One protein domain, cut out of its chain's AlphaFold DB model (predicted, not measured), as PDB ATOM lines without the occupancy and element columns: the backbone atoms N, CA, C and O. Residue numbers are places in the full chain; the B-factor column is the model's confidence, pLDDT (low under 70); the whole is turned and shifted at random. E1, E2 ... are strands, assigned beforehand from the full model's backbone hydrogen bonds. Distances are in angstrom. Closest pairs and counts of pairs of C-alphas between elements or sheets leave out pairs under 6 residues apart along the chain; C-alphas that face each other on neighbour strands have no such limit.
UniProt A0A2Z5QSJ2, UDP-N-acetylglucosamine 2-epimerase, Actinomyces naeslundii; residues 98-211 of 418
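This is residues 98 to 211 of the 418 residues of the protein "UDP-N-acetylglucosamine 2-epimerase" of Actinomyces naeslundii (UniProt A0A2Z5QSJ2). Two four-stranded antiparallel sheets stand partly face to face as a sandwich, their strands crossed at 35 degrees: E1, E6, E7 and E8 make one layer, E2, E3, E4 and E5 the other. Both are twisted, and the chain passes between them by the long link from E1 to E2 and again from E5 to E6. The printed part has 114 residues, with eight named strands, E1 to E8 in order along the chain, and no named helix; the class is all strand. The sheets run E1 - E6 - E7 - E8 and E2 - E3 - E4 - E5. The whole is compact, with a radius of gyration of the C-alphas of 14.4 A and spans of 45 by 33 by 22 A.

In one sheet the edge strand E1, residues 103 to 111, is antiparallel to E6, residues 179 to 187, at 163 degrees, with N 106 and O 184 2.9 A apart, within hydrogen-bond range. E7, residues 194 to 200, forms a hairpin with E6, with N 185 and O 197 2.9 A apart. E8, residues 203 to 210, is the other edge strand, with N 196 and O 208 of the hairpin E7 and E8 2.8 A apart. E6, E7 and E8 form a meander, each strand the antiparallel neighbour of the one before. The other sheet is the meander of E2, residues 129 to 136, E3, residues 139 to 146, E4, residues 149 to 156, and E5, residues 163 to 169. Its hairpins have N 132 and O 141 3.0 A apart, N 142 and O 153 2.8 A apart, and N 152 and O 167 2.8 A apart. E2 bends by 91 degrees at residue 133. Between the sheets, the closest C-alphas of E5 and E8 are those of Leu 166 and Val 208, 6.5 A apart. E4 and E8 are near each other, with 9 pairs of C-alphas within 10 A, while E3 and E7 are apart.

E1 begins at C-alpha 103, (171.621, 191.304, 141.283), and like E6 it is 25.8 A long from first to last C-alpha. E4 measures 22.5 A, E3 21.6 A and E8 21.5 A. E2 begins at C-alpha 129, (186.055, 178.713, 130.783). E8 ends at C-alpha 210, (186.043, 192.680, 144.207).

The two C-alphas farthest apart, those of Gly 101 and Asp 119, are 46.6 A apart. The printed part has no cut. The link from E1 to E2, residues 112 to 128, is long; its C-alphas lie 10 to 26 A from the mean of the C-alphas. The mean pLDDT of the printed part is 88.9, and residues 158 to 162 are under 70.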
ATOM      1  N   ILE A  98     175.548 192.772 131.674       80.00
ATOM      2  CA  ILE A  98     175.502 192.868 133.135       80.00
ATOM      3  C   ILE A  98     175.282 194.327 133.516       80.00
ATOM      4  O   ILE A  98     176.182 195.158 133.399       80.00
ATOM      5  N   GLU A  99     174.087 194.636 134.007       77.62
ATOM      6  CA  GLU A  99     173.744 195.980 134.467       77.62
ATOM      7  C   GLU A  99     174.384 196.313 135.829       77.62
ATOM      8  O   GLU A  99     174.596 195.450 136.687       77.62
ATOM      9  N   ALA A 100     174.695 197.591 136.048       79.25
ATOM     10  CA  ALA A 100     175.162 198.079 137.342       79.25
ATOM     11  C   ALA A 100     173.978 198.361 138.284       79.25
ATOM     12  O   ALA A 100     172.944 198.864 137.847       79.25
ATOM     13  N   GLY A 101     174.152 198.124 139.587       81.56
ATOM     14  CA  GLY A 101     173.159 198.478 140.606       81.56
ATOM     15  C   GLY A 101     172.094 197.408 140.865       81.56
ATOM     16  O   GLY A 101     171.047 197.730 141.426       81.56
ATOM     17  N   GLY A 102     172.342 196.153 140.483       86.44
ATOM     18  CA  GLY A 102     171.386 195.059 140.645       86.44
ATOM     19  C   GLY A 102     172.042 193.709 140.916       86.44
ATOM     20  O   GLY A 102     173.263 193.572 140.893       86.44
ATOM     21  N   VAL A 103     171.202 192.705 141.163       90.81
ATOM     22  CA  VAL A 103     171.621 191.304 141.283       90.81
ATOM     23  C   VAL A 103     171.187 190.564 140.027       90.81
ATOM     24  O   VAL A 103     170.010 190.571 139.672       90.81
ATOM     25  N   GLN A 104     172.139 189.928 139.357       91.44
ATOM     26  CA  GLN A 104     171.932 189.162 138.130       91.44
ATOM     27  C   GLN A 104     172.475 187.752 138.314       91.44
ATOM     28  O   GLN A 104     173.355 187.520 139.137       91.44
ATOM     29  N   THR A 105     171.932 186.782 137.586       93.00
ATOM     30  CA  THR A 105     172.381 185.390 137.678       93.00
ATOM     31  C   THR A 105     172.593 184.826 136.287       93.00
ATOM     32  O   THR A 105     171.691 184.868 135.454       93.00
ATOM     33  N   ILE A 106     173.790 184.295 136.055       92.19
ATOM     34  CA  ILE A 106     174.125 183.519 134.865       92.19
ATOM     35  C   ILE A 106     173.901 182.052 135.212       92.19
ATOM     36  O   ILE A 106     174.458 181.569 136.198       92.19
ATOM     37  N   HIS A 107     173.110 181.357 134.400       92.94
ATOM     38  CA  HIS A 107     172.919 179.912 134.483       92.94
ATOM     39  C   HIS A 107     173.355 179.284 133.162       92.94
ATOM     40  O   HIS A 107     172.868 179.679 132.102       92.94
ATOM     41  N   THR A 108     174.278 178.331 133.212       92.06
ATOM     42  CA  THR A 108     174.783 177.645 132.019       92.06
ATOM     43  C   THR A 108     175.266 176.243 132.356       92.06
ATOM     44  O   THR A 108     175.636 175.967 133.495       92.06
ATOM     45  N   THR A 109     175.313 175.371 131.354       94.38
ATOM     46  CA  THR A 109     175.927 174.047 131.471       94.38
ATOM     47  C   THR A 109     177.265 174.071 130.741       94.38
ATOM     48  O   THR A 109     177.347 174.433 129.567       94.38
ATOM     49  N   MET A 110     178.335 173.691 131.434       94.88
ATOM     50  CA  MET A 110     179.693 173.653 130.890       94.88
ATOM     51  C   MET A 110     180.146 172.211 130.692       94.88
ATOM     52  O   MET A 110     179.833 171.335 131.492       94.88
ATOM     53  N   THR A 111     180.901 171.932 129.630       96.19
ATOM     54  CA  THR A 111     181.479 170.598 129.398       96.19
ATOM     55  C   THR A 111     182.849 170.729 128.758       96.19
ATOM     56  O   THR A 111     182.979 171.189 127.623       96.19
ATOM     57  N   THR A 112     183.879 170.262 129.458       96.94
ATOM     58  CA  THR A 112     185.197 170.064 128.853       96.94
ATOM     59  C   THR A 112     185.212 168.687 128.207       96.94
ATOM     60  O   THR A 112     185.409 167.688 128.883       96.94
ATOM     61  N   VAL A 113     184.997 168.607 126.892       95.69
ATOM     62  CA  VAL A 113     184.921 167.308 126.192       95.69
ATOM     63  C   VAL A 113     186.268 166.580 126.204       95.69
ATOM     64  O   VAL A 113     186.329 165.377 126.444       95.69
ATOM     65  N   LYS A 114     187.351 167.298 125.893       95.00
ATOM     66  CA  LYS A 114     188.706 166.749 125.793       95.00
ATOM     67  C   LYS A 114     189.738 167.877 125.826       95.00
ATOM     68  O   LYS A 114     189.507 168.922 125.223       95.00
ATOM     69  N   GLN A 115     190.892 167.630 126.443       95.25
ATOM     70  CA  GLN A 115     192.069 168.494 126.322       95.25
ATOM     71  C   GLN A 115     192.871 168.113 125.065       95.25
ATOM     72  O   GLN A 115     193.110 166.931 124.809       95.25
ATOM     73  N   LEU A 116     193.220 169.101 124.239       93.62
ATOM     74  CA  LEU A 116     193.682 168.876 122.860       93.62
ATOM     75  C   LEU A 116     195.207 168.885 122.684       93.62
ATOM     76  O   LEU A 116     195.666 168.729 121.558       93.62
ATOM     77  N   ARG A 117     195.990 169.092 123.749       93.00
ATOM     78  CA  ARG A 117     197.457 169.110 123.688       93.00
ATOM     79  C   ARG A 117     198.019 167.767 123.208       93.00
ATOM     80  O   ARG A 117     197.540 166.714 123.620       93.00
ATOM     81  N   GLU A 118     199.031 167.823 122.345       91.56
ATOM     82  CA  GLU A 118     199.668 166.642 121.742       91.56
ATOM     83  C   GLU A 118     201.143 166.479 122.137       91.56
ATOM     84  O   GLU A 118     201.682 165.378 122.040       91.56
ATOM     85  N   ASP A 119     201.806 167.537 122.606       86.25
ATOM     86  CA  ASP A 119     203.239 167.550 122.928       86.25
ATOM     87  C   ASP A 119     203.572 167.187 124.386       86.25
ATOM     88  O   ASP A 119     204.619 167.561 124.910       86.25
ATOM     89  N   GLY A 120     202.694 166.438 125.049       85.69
ATOM     90  CA  GLY A 120     202.881 165.992 126.426       85.69
ATOM     91  C   GLY A 120     201.566 165.914 127.187       85.69
ATOM     92  O   GLY A 120     200.489 165.865 126.590       85.69
ATOM     93  N   GLU A 121     201.666 165.915 128.515       88.12
ATOM     94  CA  GLU A 121     200.491 165.986 129.382       88.12
ATOM     95  C   GLU A 121     199.800 167.354 129.230       88.12
ATOM     96  O   GLU A 121     200.476 168.386 129.307       88.12
ATOM     97  N   PRO A 122     198.472 167.392 129.020       90.69
ATOM     98  CA  PRO A 122     197.723 168.639 128.961       90.69
ATOM     99  C   PRO A 122     197.876 169.477 130.227       90.69
ATOM    100  O   PRO A 122     197.917 168.964 131.348       90.69
ATOM    101  N   ASN A 123     197.878 170.797 130.061       89.31
ATOM    102  CA  ASN A 123     197.847 171.679 131.217       89.31
ATOM    103  C   ASN A 123     196.470 171.599 131.885       89.31
ATOM    104  O   ASN A 123     195.445 171.615 131.211       89.31
ATOM    105  N   ALA A 124     196.405 171.608 133.218       91.44
ATOM    106  CA  ALA A 124     195.126 171.493 133.932       91.44
ATOM    107  C   ALA A 124     194.125 172.631 133.636       91.44
ATOM    108  O   ALA A 124     192.932 172.476 133.872       91.44
ATOM    109  N   TRP A 125     194.603 173.770 133.132       89.69
ATOM    110  CA  TRP A 125     193.795 174.936 132.768       89.69
ATOM    111  C   TRP A 125     193.327 174.935 131.301       89.69
ATOM    112  O   TRP A 125     192.532 175.794 130.921       89.69
ATOM    113  N   GLU A 126     193.761 173.969 130.479       93.44
ATOM    114  CA  GLU A 126     193.275 173.760 129.103       93.44
ATOM    115  C   GLU A 126     191.895 173.090 129.123       93.44
ATOM    116  O   GLU A 126     191.740 171.915 128.786       93.44
ATOM    117  N   VAL A 127     190.901 173.845 129.584       95.69
ATOM    118  CA  VAL A 127     189.515 173.423 129.823       95.69
ATOM    119  C   VAL A 127     188.532 174.470 129.292       95.69
ATOM    120  O   VAL A 127     188.945 175.507 128.777       95.69
ATOM    121  N   ALA A 128     187.227 174.217 129.404       93.38
ATOM    122  CA  ALA A 128     186.209 175.231 129.141       93.38
ATOM    123  C   ALA A 128     186.188 176.297 130.253       93.38
ATOM    124  O   ALA A 128     186.233 175.967 131.439       93.38
ATOM    125  N   TRP A 129     186.113 177.571 129.865       95.31
ATOM    126  CA  TRP A 129     186.055 178.713 130.783       95.31
ATOM    127  C   TRP A 129     184.728 179.450 130.600       95.31
ATOM    128  O   TRP A 129     184.265 179.621 129.472       95.31
ATOM    129  N   LEU A 130     184.130 179.905 131.701       95.44
ATOM    130  CA  LEU A 130     182.976 180.804 131.683       95.44
ATOM    131  C   LEU A 130     183.446 182.204 132.039       95.44
ATOM    132  O   LEU A 130     183.977 182.415 133.128       95.44
ATOM    133  N   LEU A 131     183.241 183.149 131.126       94.31
ATOM    134  CA  LEU A 131     183.610 184.544 131.322       94.31
ATOM    135  C   LEU A 131     182.370 185.395 131.589       94.31
ATOM    136  O   LEU A 131     181.307 185.156 131.020       94.31
ATOM    137  N   TRP A 132     182.521 186.423 132.422       92.56
ATOM    138  CA  TRP A 132     181.503 187.454 132.613       92.56
ATOM    139  C   TRP A 132     182.128 188.840 132.732       92.56
ATOM    140  O   TRP A 132     183.306 188.990 133.063       92.56
ATOM    141  N   ASN A 133     181.321 189.862 132.431       88.44
ATOM    142  CA  ASN A 133     181.761 191.255 132.324       88.44
ATOM    143  C   ASN A 133     182.971 191.403 131.377       88.44
ATOM    144  O   ASN A 133     183.921 192.125 131.674       88.44
ATOM    145  N   TYR A 134     182.950 190.660 130.266       88.50
ATOM    146  CA  TYR A 134     183.974 190.724 129.231       88.50
ATOM    147  C   TYR A 134     183.790 191.995 128.406       88.50
ATOM    148  O   TYR A 134     182.778 192.155 127.728       88.50
ATOM    149  N   THR A 135     184.766 192.894 128.467       83.50
ATOM    150  CA  THR A 135     184.791 194.109 127.638       83.50
ATOM    151  C   THR A 135     185.869 194.030 126.564       83.50
ATOM    152  O   THR A 135     185.661 194.484 125.439       83.50
ATOM    153  N   ASP A 136     187.008 193.417 126.888       80.31
ATOM    154  CA  ASP A 136     188.081 193.084 125.958       80.31
ATOM    155  C   ASP A 136     188.955 191.946 126.517       80.31
ATOM    156  O   ASP A 136     188.778 191.501 127.651       80.31
ATOM    157  N   ASN A 137     189.942 191.498 125.734       78.00
ATOM    158  CA  ASN A 137     190.875 190.418 126.092       78.00
ATOM    159  C   ASN A 137     191.699 190.656 127.372       78.00
ATOM    160  O   ASN A 137     192.448 189.772 127.781       78.00
ATOM    161  N   ASN A 138     191.615 191.833 127.983       78.81
ATOM    162  CA  ASN A 138     192.341 192.180 129.192       78.81
ATOM    163  C   ASN A 138     191.430 192.592 130.353       78.81
ATOM    164  O   ASN A 138     191.956 192.989 131.390       78.81
ATOM    165  N   HIS A 139     190.106 192.519 130.189       84.06
ATOM    166  CA  HIS A 139     189.132 192.954 131.186       84.06
ATOM    167  C   HIS A 139     187.929 192.004 131.198       84.06
ATOM    168  O   HIS A 139     187.000 192.141 130.401       84.06
ATOM    169  N   PHE A 140     187.964 191.024 132.098       90.25
ATOM    170  CA  PHE A 140     186.875 190.076 132.336       90.25
ATOM    171  C   PHE A 140     187.066 189.344 133.665       90.25
ATOM    172  O   PHE A 140     188.166 189.283 134.209       90.25
ATOM    173  N   TYR A 141     186.005 188.732 134.170       92.38
ATOM    174  CA  TYR A 141     186.108 187.681 135.178       92.38
ATOM    175  C   TYR A 141     185.967 186.321 134.509       92.38
ATOM    176  O   TYR A 141     185.312 186.212 133.473       92.38
ATOM    177  N   ALA A 142     186.579 185.297 135.092       94.69
ATOM    178  CA  ALA A 142     186.540 183.942 134.574       94.69
ATOM    179  C   ALA A 142     186.376 182.909 135.689       94.69
ATOM    180  O   ALA A 142     186.947 183.042 136.772       94.69
ATOM    181  N   LEU A 143     185.646 181.845 135.371       96.94
ATOM    182  CA  LEU A 143     185.597 180.593 136.111       96.94
ATOM    183  C   LEU A 143     186.179 179.488 135.228       96.94
ATOM    184  O   LEU A 143     185.717 179.297 134.100       96.94
ATOM    185  N   ALA A 144     187.140 178.738 135.760       96.19
ATOM    186  CA  ALA A 144     187.653 177.525 135.133       96.19
ATOM    187  C   ALA A 144     187.447 176.314 136.055       96.19
ATOM    188  O   ALA A 144     187.860 176.317 137.220       96.19
ATOM    189  N   LEU A 145     186.821 175.273 135.505       96.44
ATOM    190  CA  LEU A 145     186.593 173.983 136.155       96.44
ATOM    191  C   LEU A 145     187.650 172.997 135.653       96.44
ATOM    192  O   LEU A 145     187.651 172.629 134.479       96.44
ATOM    193  N   LYS A 146     188.594 172.629 136.523       95.38
ATOM    194  CA  LYS A 146     189.841 171.950 136.151       95.38
ATOM    195  C   LYS A 146     189.886 170.512 136.681       95.38
ATOM    196  O   LYS A 146     189.354 170.233 137.759       95.38
ATOM    197  N   PRO A 147     190.659 169.609 136.052       94.62
ATOM    198  CA  PRO A 147     190.829 168.240 136.549       94.62
ATOM    199  C   PRO A 147     191.533 168.163 137.913       94.62
ATOM    200  O   PRO A 147     191.507 167.125 138.565       94.62
ATOM    201  N   ASN A 148     192.175 169.252 138.348       91.62
ATOM    202  CA  ASN A 148     192.871 169.364 139.628       91.62
ATOM    203  C   ASN A 148     192.238 170.384 140.592       91.62
ATOM    204  O   ASN A 148     192.875 170.748 141.579       91.62
ATOM    205  N   GLY A 149     191.025 170.870 140.305       93.69
ATOM    206  CA  GLY A 149     190.320 171.813 141.169       93.69
ATOM    207  C   GLY A 149     189.494 172.824 140.388       93.69
ATOM    208  O   GLY A 149     188.969 172.542 139.318       93.69
ATOM    209  N   TRP A 150     189.408 174.042 140.894       94.56
ATOM    210  CA  TRP A 150     188.682 175.133 140.250       94.56
ATOM    211  C   TRP A 150     189.325 176.475 140.579       94.56
ATOM    212  O   TRP A 150     190.075 176.611 141.551       94.56
ATOM    213  N   GLU A 151     189.047 177.473 139.752       93.75
ATOM    214  CA  GLU A 151     189.482 178.844 140.000       93.75
ATOM    215  C   GLU A 151     188.459 179.864 139.514       93.75
ATOM    216  O   GLU A 151     187.866 179.721 138.449       93.75
ATOM    217  N   VAL A 152     188.310 180.923 140.301       93.69
ATOM    218  CA  VAL A 152     187.677 182.180 139.926       93.69
ATOM    219  C   VAL A 152     188.783 183.215 139.841       93.69
ATOM    220  O   VAL A 152     189.495 183.468 140.818       93.69
ATOM    221  N   SER A 153     188.936 183.822 138.675       90.81
ATOM    222  CA  SER A 153     189.971 184.814 138.426       90.81
ATOM    223  C   SER A 153     189.411 186.052 137.742       90.81
ATOM    224  O   SER A 153     188.289 186.069 137.236       90.81
ATOM    225  N   LYS A 154     190.202 187.116 137.765       89.81
ATOM    226  CA  LYS A 154     189.945 188.352 137.042       89.81
ATOM    227  C   LYS A 154     191.113 188.639 136.127       89.81
ATOM    228  O   LYS A 154     192.240 188.724 136.607       89.81
ATOM    229  N   GLN A 155     190.825 188.839 134.853       86.06
ATOM    230  CA  GLN A 155     191.733 189.487 133.933       86.06
ATOM    231  C   GLN A 155     191.498 190.993 134.017       86.06
ATOM    232  O   GLN A 155     190.402 191.466 133.724       86.06
ATOM    233  N   ASP A 156     192.493 191.738 134.473       79.19
ATOM    234  CA  ASP A 156     192.467 193.194 134.546       79.19
ATOM    235  C   ASP A 156     193.909 193.708 134.514       79.19
ATOM    236  O   ASP A 156     194.752 193.339 135.336       79.19
ATOM    237  N   THR A 157     194.196 194.559 133.528       70.06
ATOM    238  CA  THR A 157     195.544 195.102 133.298       70.06
ATOM    239  C   THR A 157     196.099 195.910 134.468       70.06
ATOM    240  O   THR A 157     197.307 196.146 134.513       70.06
ATOM    241  N   ALA A 158     195.251 196.329 135.414       68.50
ATOM    242  CA  ALA A 158     195.681 196.988 136.638       68.50
ATOM    243  C   ALA A 158     196.435 196.050 137.597       68.50
ATOM    244  O   ALA A 158     197.141 196.544 138.479       68.50
ATOM    245  N   TYR A 159     196.307 194.725 137.445       54.31
ATOM    246  CA  TYR A 159     196.998 193.756 138.294       54.31
ATOM    247  C   TYR A 159     198.318 193.277 137.689       54.31
ATOM    248  O   TYR A 159     198.408 193.059 136.475       54.31
ATOM    249  N   PRO A 160     199.338 193.043 138.530       46.62
ATOM    250  CA  PRO A 160     200.561 192.399 138.085       46.62
ATOM    251  C   PRO A 160     200.280 190.988 137.541       46.62
ATOM    252  O   PRO A 160     199.485 190.243 138.111       46.62
ATOM    253  N   GLY A 161     200.850 190.659 136.377       53.34
ATOM    254  CA  GLY A 161     200.540 189.427 135.636       53.34
ATOM    255  C   GLY A 161     199.200 189.427 134.884       53.34
ATOM    256  O   GLY A 161     198.879 188.429 134.244       53.34
ATOM    257  N   TYR A 162     198.439 190.527 134.926       63.06
ATOM    258  CA  TYR A 162     197.117 190.745 134.313       63.06
ATOM    259  C   TYR A 162     195.988 189.822 134.784       63.06
ATOM    260  O   TYR A 162     194.831 190.213 134.679       63.06
ATOM    261  N   GLN A 163     196.298 188.645 135.325       75.75
ATOM    262  CA  GLN A 163     195.344 187.725 135.921       75.75
ATOM    263  C   GLN A 163     195.509 187.713 137.440       75.75
ATOM    264  O   GLN A 163     196.590 187.463 137.971       75.75
ATOM    265  N   ARG A 164     194.410 187.921 138.159       83.00
ATOM    266  CA  ARG A 164     194.333 187.791 139.610       83.00
ATOM    267  C   ARG A 164     193.433 186.622 139.974       83.00
ATOM    268  O   ARG A 164     192.247 186.637 139.655       83.00
ATOM    269  N   PHE A 165     193.962 185.652 140.712       85.19
ATOM    270  CA  PHE A 165     193.145 184.619 141.347       85.19
ATOM    271  C   PHE A 165     192.360 185.247 142.498       85.19
ATOM    272  O   PHE A 165     192.941 185.770 143.451       85.19
ATOM    273  N   LEU A 166     191.036 185.252 142.378       86.69
ATOM    274  CA  LEU A 166     190.147 185.799 143.394       86.69
ATOM    275  C   LEU A 166     189.718 184.722 144.393       86.69
ATOM    276  O   LEU A 166     189.623 184.994 145.585       86.69
ATOM    277  N   SER A 167     189.491 183.502 143.908       88.69
ATOM    278  CA  SER A 167     189.241 182.321 144.730       88.69
ATOM    279  C   SER A 167     189.649 181.060 143.975       88.69
ATOM    280  O   SER A 167     189.607 181.026 142.749       88.69
ATOM    281  N   SER A 168     190.067 180.019 144.687       90.81
ATOM    282  CA  SER A 168     190.405 178.725 144.089       90.81
ATOM    283  C   SER A 168     190.336 177.619 145.133       90.81
ATOM    284  O   SER A 168     190.449 177.880 146.331       90.81
ATOM    285  N   GLY A 169     190.192 176.381 144.674       85.44
ATOM    286  CA  GLY A 169     190.229 175.203 145.530       85.44
ATOM    287  C   GLY A 169     190.694 173.977 144.759       85.44
ATOM    288  O   GLY A 169     190.484 173.879 143.554       85.44
ATOM    289  N   ASN A 170     191.311 173.027 145.463       90.62
ATOM    290  CA  ASN A 170     191.752 171.750 144.878       90.62
ATOM    291  C   ASN A 170     190.645 170.681 144.903       90.62
ATOM    292  O   ASN A 170     190.830 169.582 144.392       90.62
ATOM    293  N   THR A 171     189.511 170.983 145.538       86.94
ATOM    294  CA  THR A 171     188.327 170.125 145.627       86.94
ATOM    295  C   THR A 171     187.064 170.991 145.623       86.94
ATOM    296  O   THR A 171     187.070 172.035 146.288       86.94
ATOM    297  N   PRO A 172     185.975 170.562 144.966       93.94
ATOM    298  CA  PRO A 172     185.887 169.419 144.044       93.94
ATOM    299  C   PRO A 172     186.773 169.597 142.795       93.94
ATOM    300  O   PRO A 172     187.306 170.679 142.551       93.94
ATOM    301  N   VAL A 173     186.983 168.509 142.052       95.00
ATOM    302  CA  VAL A 173     187.719 168.498 140.777       95.00
ATOM    303  C   VAL A 173     186.764 168.186 139.631       95.00
ATOM    304  O   VAL A 173     185.752 167.525 139.846       95.00
ATOM    305  N   TYR A 174     187.115 168.624 138.425       96.31
ATOM    306  CA  TYR A 174     186.253 168.581 137.244       96.31
ATOM    307  C   TYR A 174     187.011 167.984 136.047       96.31
ATOM    308  O   TYR A 174     187.633 168.718 135.268       96.31
ATOM    309  N   PRO A 175     187.074 166.645 135.931       94.25
ATOM    310  CA  PRO A 175     187.767 165.983 134.832       94.25
ATOM    311  C   PRO A 175     187.016 166.154 133.496       94.25
ATOM    312  O   PRO A 175     185.805 166.369 133.480       94.25
ATOM    313  N   PRO A 176     187.703 166.032 132.344       96.25
ATOM    314  CA  PRO A 176     187.041 166.091 131.048       96.25
ATOM    315  C   PRO A 176     186.034 164.946 130.860       96.25
ATOM    316  O   PRO A 176     186.283 163.819 131.284       96.25
ATOM    317  N   GLY A 177     184.946 165.221 130.143       95.44
ATOM    318  CA  GLY A 177     183.915 164.248 129.765       95.44
ATOM    319  C   GLY A 177     182.598 164.367 130.534       95.44
ATOM    320  O   GLY A 177     181.616 163.761 130.112       95.44
ATOM    321  N   GLU A 178     182.554 165.167 131.600       94.19
ATOM    322  CA  GLU A 178     181.347 165.421 132.391       94.19
ATOM    323  C   GLU A 178     180.780 166.823 132.123       94.19
ATOM    324  O   GLU A 178     181.505 167.772 131.800       94.19
ATOM    325  N   SER A 179     179.453 166.929 132.208       95.56
ATOM    326  CA  SER A 179     178.723 168.192 132.115       95.56
ATOM    327  C   SER A 179     178.410 168.696 133.517       95.56
ATOM    328  O   SER A 179     177.933 167.921 134.341       95.56
ATOM    329  N   HIS A 180     178.644 169.985 133.752       96.75
ATOM    330  CA  HIS A 180     178.445 170.624 135.050       96.75
ATOM    331  C   HIS A 180     177.486 171.800 134.924       96.75
ATOM    332  O   HIS A 180     177.650 172.643 134.032       96.75
ATOM    333  N   ASP A 181     176.515 171.871 135.828       97.00
ATOM    334  CA  ASP A 181     175.568 172.979 135.901       97.00
ATOM    335  C   ASP A 181     176.167 174.099 136.745       97.00
ATOM    336  O   ASP A 181     176.454 173.936 137.932       97.00
ATOM    337  N   VAL A 182     176.371 175.255 136.119       97.12
ATOM    338  CA  VAL A 182     177.080 176.393 136.697       97.12
ATOM    339  C   VAL A 182     176.126 177.560 136.869       97.12
ATOM    340  O   VAL A 182     175.492 178.030 135.923       97.12
ATOM    341  N   THR A 183     176.076 178.069 138.096       96.94
ATOM    342  CA  THR A 183     175.356 179.289 138.449       96.94
ATOM    343  C   THR A 183     176.331 180.319 139.005       96.94
ATOM    344  O   THR A 183     177.032 180.058 139.984       96.94
ATOM    345  N   VAL A 184     176.361 181.505 138.397       96.06
ATOM    346  CA  VAL A 184     177.124 182.659 138.894       96.06
ATOM    347  C   VAL A 184     176.145 183.774 139.224       96.06
ATOM    348  O   VAL A 184     175.568 184.393 138.329       96.06
ATOM    349  N   THR A 185     175.954 184.039 140.514       95.31
ATOM    350  CA  THR A 185     175.165 185.180 140.990       95.31
ATOM    351  C   THR A 185     176.082 186.378 141.173       95.31
ATOM    352  O   THR A 185     177.051 186.312 141.923       95.31
ATOM    353  N   ILE A 186     175.772 187.467 140.479       93.38
ATOM    354  CA  ILE A 186     176.554 188.695 140.391       93.38
ATOM    355  C   ILE A 186     175.754 189.811 141.063       93.38
ATOM    356  O   ILE A 186     174.708 190.216 140.564       93.38
ATOM    357  N   ASP A 187     176.252 190.312 142.185       91.38
ATOM    358  CA  ASP A 187     175.689 191.435 142.928       91.38
ATOM    359  C   ASP A 187     176.550 192.685 142.708       91.38
ATOM    360  O   ASP A 187     177.693 192.763 143.167       91.38
ATOM    361  N   THR A 188     175.994 193.662 141.987       88.94
ATOM    362  CA  THR A 188     176.593 194.984 141.731       88.94
ATOM    363  C   THR A 188     175.789 196.110 142.386       88.94
ATOM    364  O   THR A 188     175.872 197.264 141.964       88.94
ATOM    365  N   THR A 189     174.979 195.802 143.407       86.50
ATOM    366  CA  THR A 189     174.154 196.799 144.115       86.50
ATOM    367  C   THR A 189     174.999 197.862 144.818       86.50
ATOM    368  O   THR A 189     174.582 199.017 144.937       86.50
ATOM    369  N   SER A 190     176.212 197.498 145.242       82.88
ATOM    370  CA  SER A 190     177.210 198.439 145.738       82.88
ATOM    371  C   SER A 190     177.960 199.091 144.578       82.88
ATOM    372  O   SER A 190     178.531 198.424 143.721       82.88
ATOM    373  N   SER A 191     178.032 200.422 144.578       74.38
ATOM    374  CA  SER A 191     178.806 201.171 143.580       74.38
ATOM    375  C   SER A 191     180.322 201.049 143.760       74.38
ATOM    376  O   SER A 191     181.074 201.466 142.881       74.38
ATOM    377  N   SER A 192     180.782 200.504 144.892       76.19
ATOM    378  CA  SER A 192     182.202 200.369 145.221       76.19
ATOM    379  C   SER A 192     182.692 198.926 145.276       76.19
ATOM    380  O   SER A 192     183.897 198.722 145.392       76.19
ATOM    381  N   GLU A 193     181.803 197.928 145.206       83.94
ATOM    382  CA  GLU A 193     182.159 196.508 145.322       83.94
ATOM    383  C   GLU A 193     181.239 195.638 144.455       83.94
ATOM    384  O   GLU A 193     180.042 195.898 144.378       83.94
ATOM    385  N   ALA A 194     181.782 194.598 143.823       87.44
ATOM    386  CA  ALA A 194     181.011 193.579 143.117       87.44
ATOM    387  C   ALA A 194     181.228 192.246 143.820       87.44
ATOM    388  O   ALA A 194     182.370 191.864 144.083       87.44
ATOM    389  N   THR A 195     180.141 191.552 144.139       91.81
ATOM    390  CA  THR A 195     180.198 190.245 144.795       91.81
ATOM    391  C   THR A 195     179.683 189.165 143.857       91.81
ATOM    392  O   THR A 195     178.632 189.310 143.245       91.81
ATOM    393  N   PHE A 196     180.426 188.071 143.750       92.62
ATOM    394  CA  PHE A 196     180.107 186.928 142.907       92.62
ATOM    395  C   PHE A 196     179.976 185.695 143.788       92.62
ATOM    396  O   PHE A 196     180.899 185.390 144.540       92.62
ATOM    397  N   THR A 197     178.864 184.977 143.689       96.06
ATOM    398  CA  THR A 197     178.695 183.668 144.335       96.06
ATOM    399  C   THR A 197     178.622 182.603 143.258       96.06
ATOM    400  O   THR A 197     177.797 182.699 142.347       96.06
ATOM    401  N   ILE A 198     179.517 181.619 143.342       97.06
ATOM    402  CA  ILE A 198     179.674 180.574 142.333       97.06
ATOM    403  C   ILE A 198     179.160 179.262 142.913       97.06
ATOM    404  O   ILE A 198     179.662 178.786 143.932       97.06
ATOM    405  N   THR A 199     178.186 178.669 142.234       97.19
ATOM    406  CA  THR A 199     177.639 177.347 142.546       97.19
ATOM    407  C   THR A 199     177.820 176.436 141.343       97.19
ATOM    408  O   THR A 199     177.509 176.832 140.220       97.19
ATOM    409  N   VAL A 200     178.310 175.222 141.576       97.00
ATOM    410  CA  VAL A 200     178.479 174.192 140.548       97.00
ATOM    411  C   VAL A 200     177.856 172.897 141.047       97.00
ATOM    412  O   VAL A 200     178.134 172.480 142.168       97.00
ATOM    413  N   ASP A 201     176.978 172.294 140.246       95.88
ATOM    414  CA  ASP A 201     176.240 171.063 140.575       95.88
ATOM    415  C   ASP A 201     175.500 171.140 141.927       95.88
ATOM    416  O   ASP A 201     175.405 170.179 142.692       95.88
ATOM    417  N   GLY A 202     174.994 172.333 142.255       92.00
ATOM    418  CA  GLY A 202     174.310 172.623 143.518       92.00
ATOM    419  C   GLY A 202     175.231 172.828 144.729       92.00
ATOM    420  O   GLY A 202     174.729 173.134 145.811       92.00
ATOM    421  N   GLN A 203     176.553 172.707 144.576       93.69
ATOM    422  CA  GLN A 203     177.536 173.009 145.616       93.69
ATOM    423  C   GLN A 203     178.112 174.419 145.436       93.69
ATOM    424  O   GLN A 203     178.648 174.759 144.382       93.69
ATOM    425  N   GLU A 204     178.061 175.236 146.488       95.31
ATOM    426  CA  GLU A 204     178.747 176.529 146.507       95.31
ATOM    427  C   GLU A 204     180.267 176.313 146.575       95.31
ATOM    428  O   GLU A 204     180.780 175.664 147.491       95.31
ATOM    429  N   LEU A 205     180.986 176.849 145.590       91.94
ATOM    430  CA  LEU A 205     182.449 176.818 145.551       91.94
ATOM    431  C   LEU A 205     183.046 177.982 146.342       91.94
ATOM    432  O   LEU A 205     184.069 177.831 147.007       91.94
ATOM    433  N   GLY A 206     182.381 179.135 146.307       87.94
ATOM    434  CA  GLY A 206     182.685 180.255 147.181       87.94
ATOM    435  C   GLY A 206     182.077 181.572 146.717       87.94
ATOM    436  O   GLY A 206     181.567 181.702 145.599       87.94
ATOM    437  N   THR A 207     182.206 182.565 147.593       91.31
ATOM    438  CA  THR A 207     181.833 183.955 147.338       91.31
ATOM    439  C   THR A 207     183.079 184.828 147.254       91.31
ATOM    440  O   THR A 207     183.970 184.766 148.102       91.31
ATOM    441  N   VAL A 208     183.133 185.666 146.226       89.12
ATOM    442  CA  VAL A 208     184.238 186.572 145.924       89.12
ATOM    443  C   VAL A 208     183.728 188.002 145.931       89.12
ATOM    444  O   VAL A 208     182.753 188.290 145.249       89.12
ATOM    445  N   THR A 209     184.418 188.912 146.614       88.94
ATOM    446  CA  THR A 209     184.113 190.350 146.567       88.94
ATOM    447  C   THR A 209     185.289 191.119 145.970       88.94
ATOM    448  O   THR A 209     186.373 191.150 146.557       88.94
ATOM    449  N   ASP A 210     185.080 191.763 144.821       83.06
ATOM    450  CA  ASP A 210     186.043 192.680 144.207       83.06
ATOM    451  C   ASP A 210     185.692 194.137 144.535       83.06
ATOM    452  O   ASP A 210     184.623 194.634 144.184       83.06
ATOM    453  N   LYS A 211     186.623 194.829 145.197       78.62
ATOM    454  CA  LYS A 211     186.499 196.230 145.635       78.62
ATOM    455  C   LYS A 211     187.304 197.215 144.785       78.62
ATOM    456  O   LYS A 211     187.268 198.414 145.041       78.62
TER     457      LYS A 211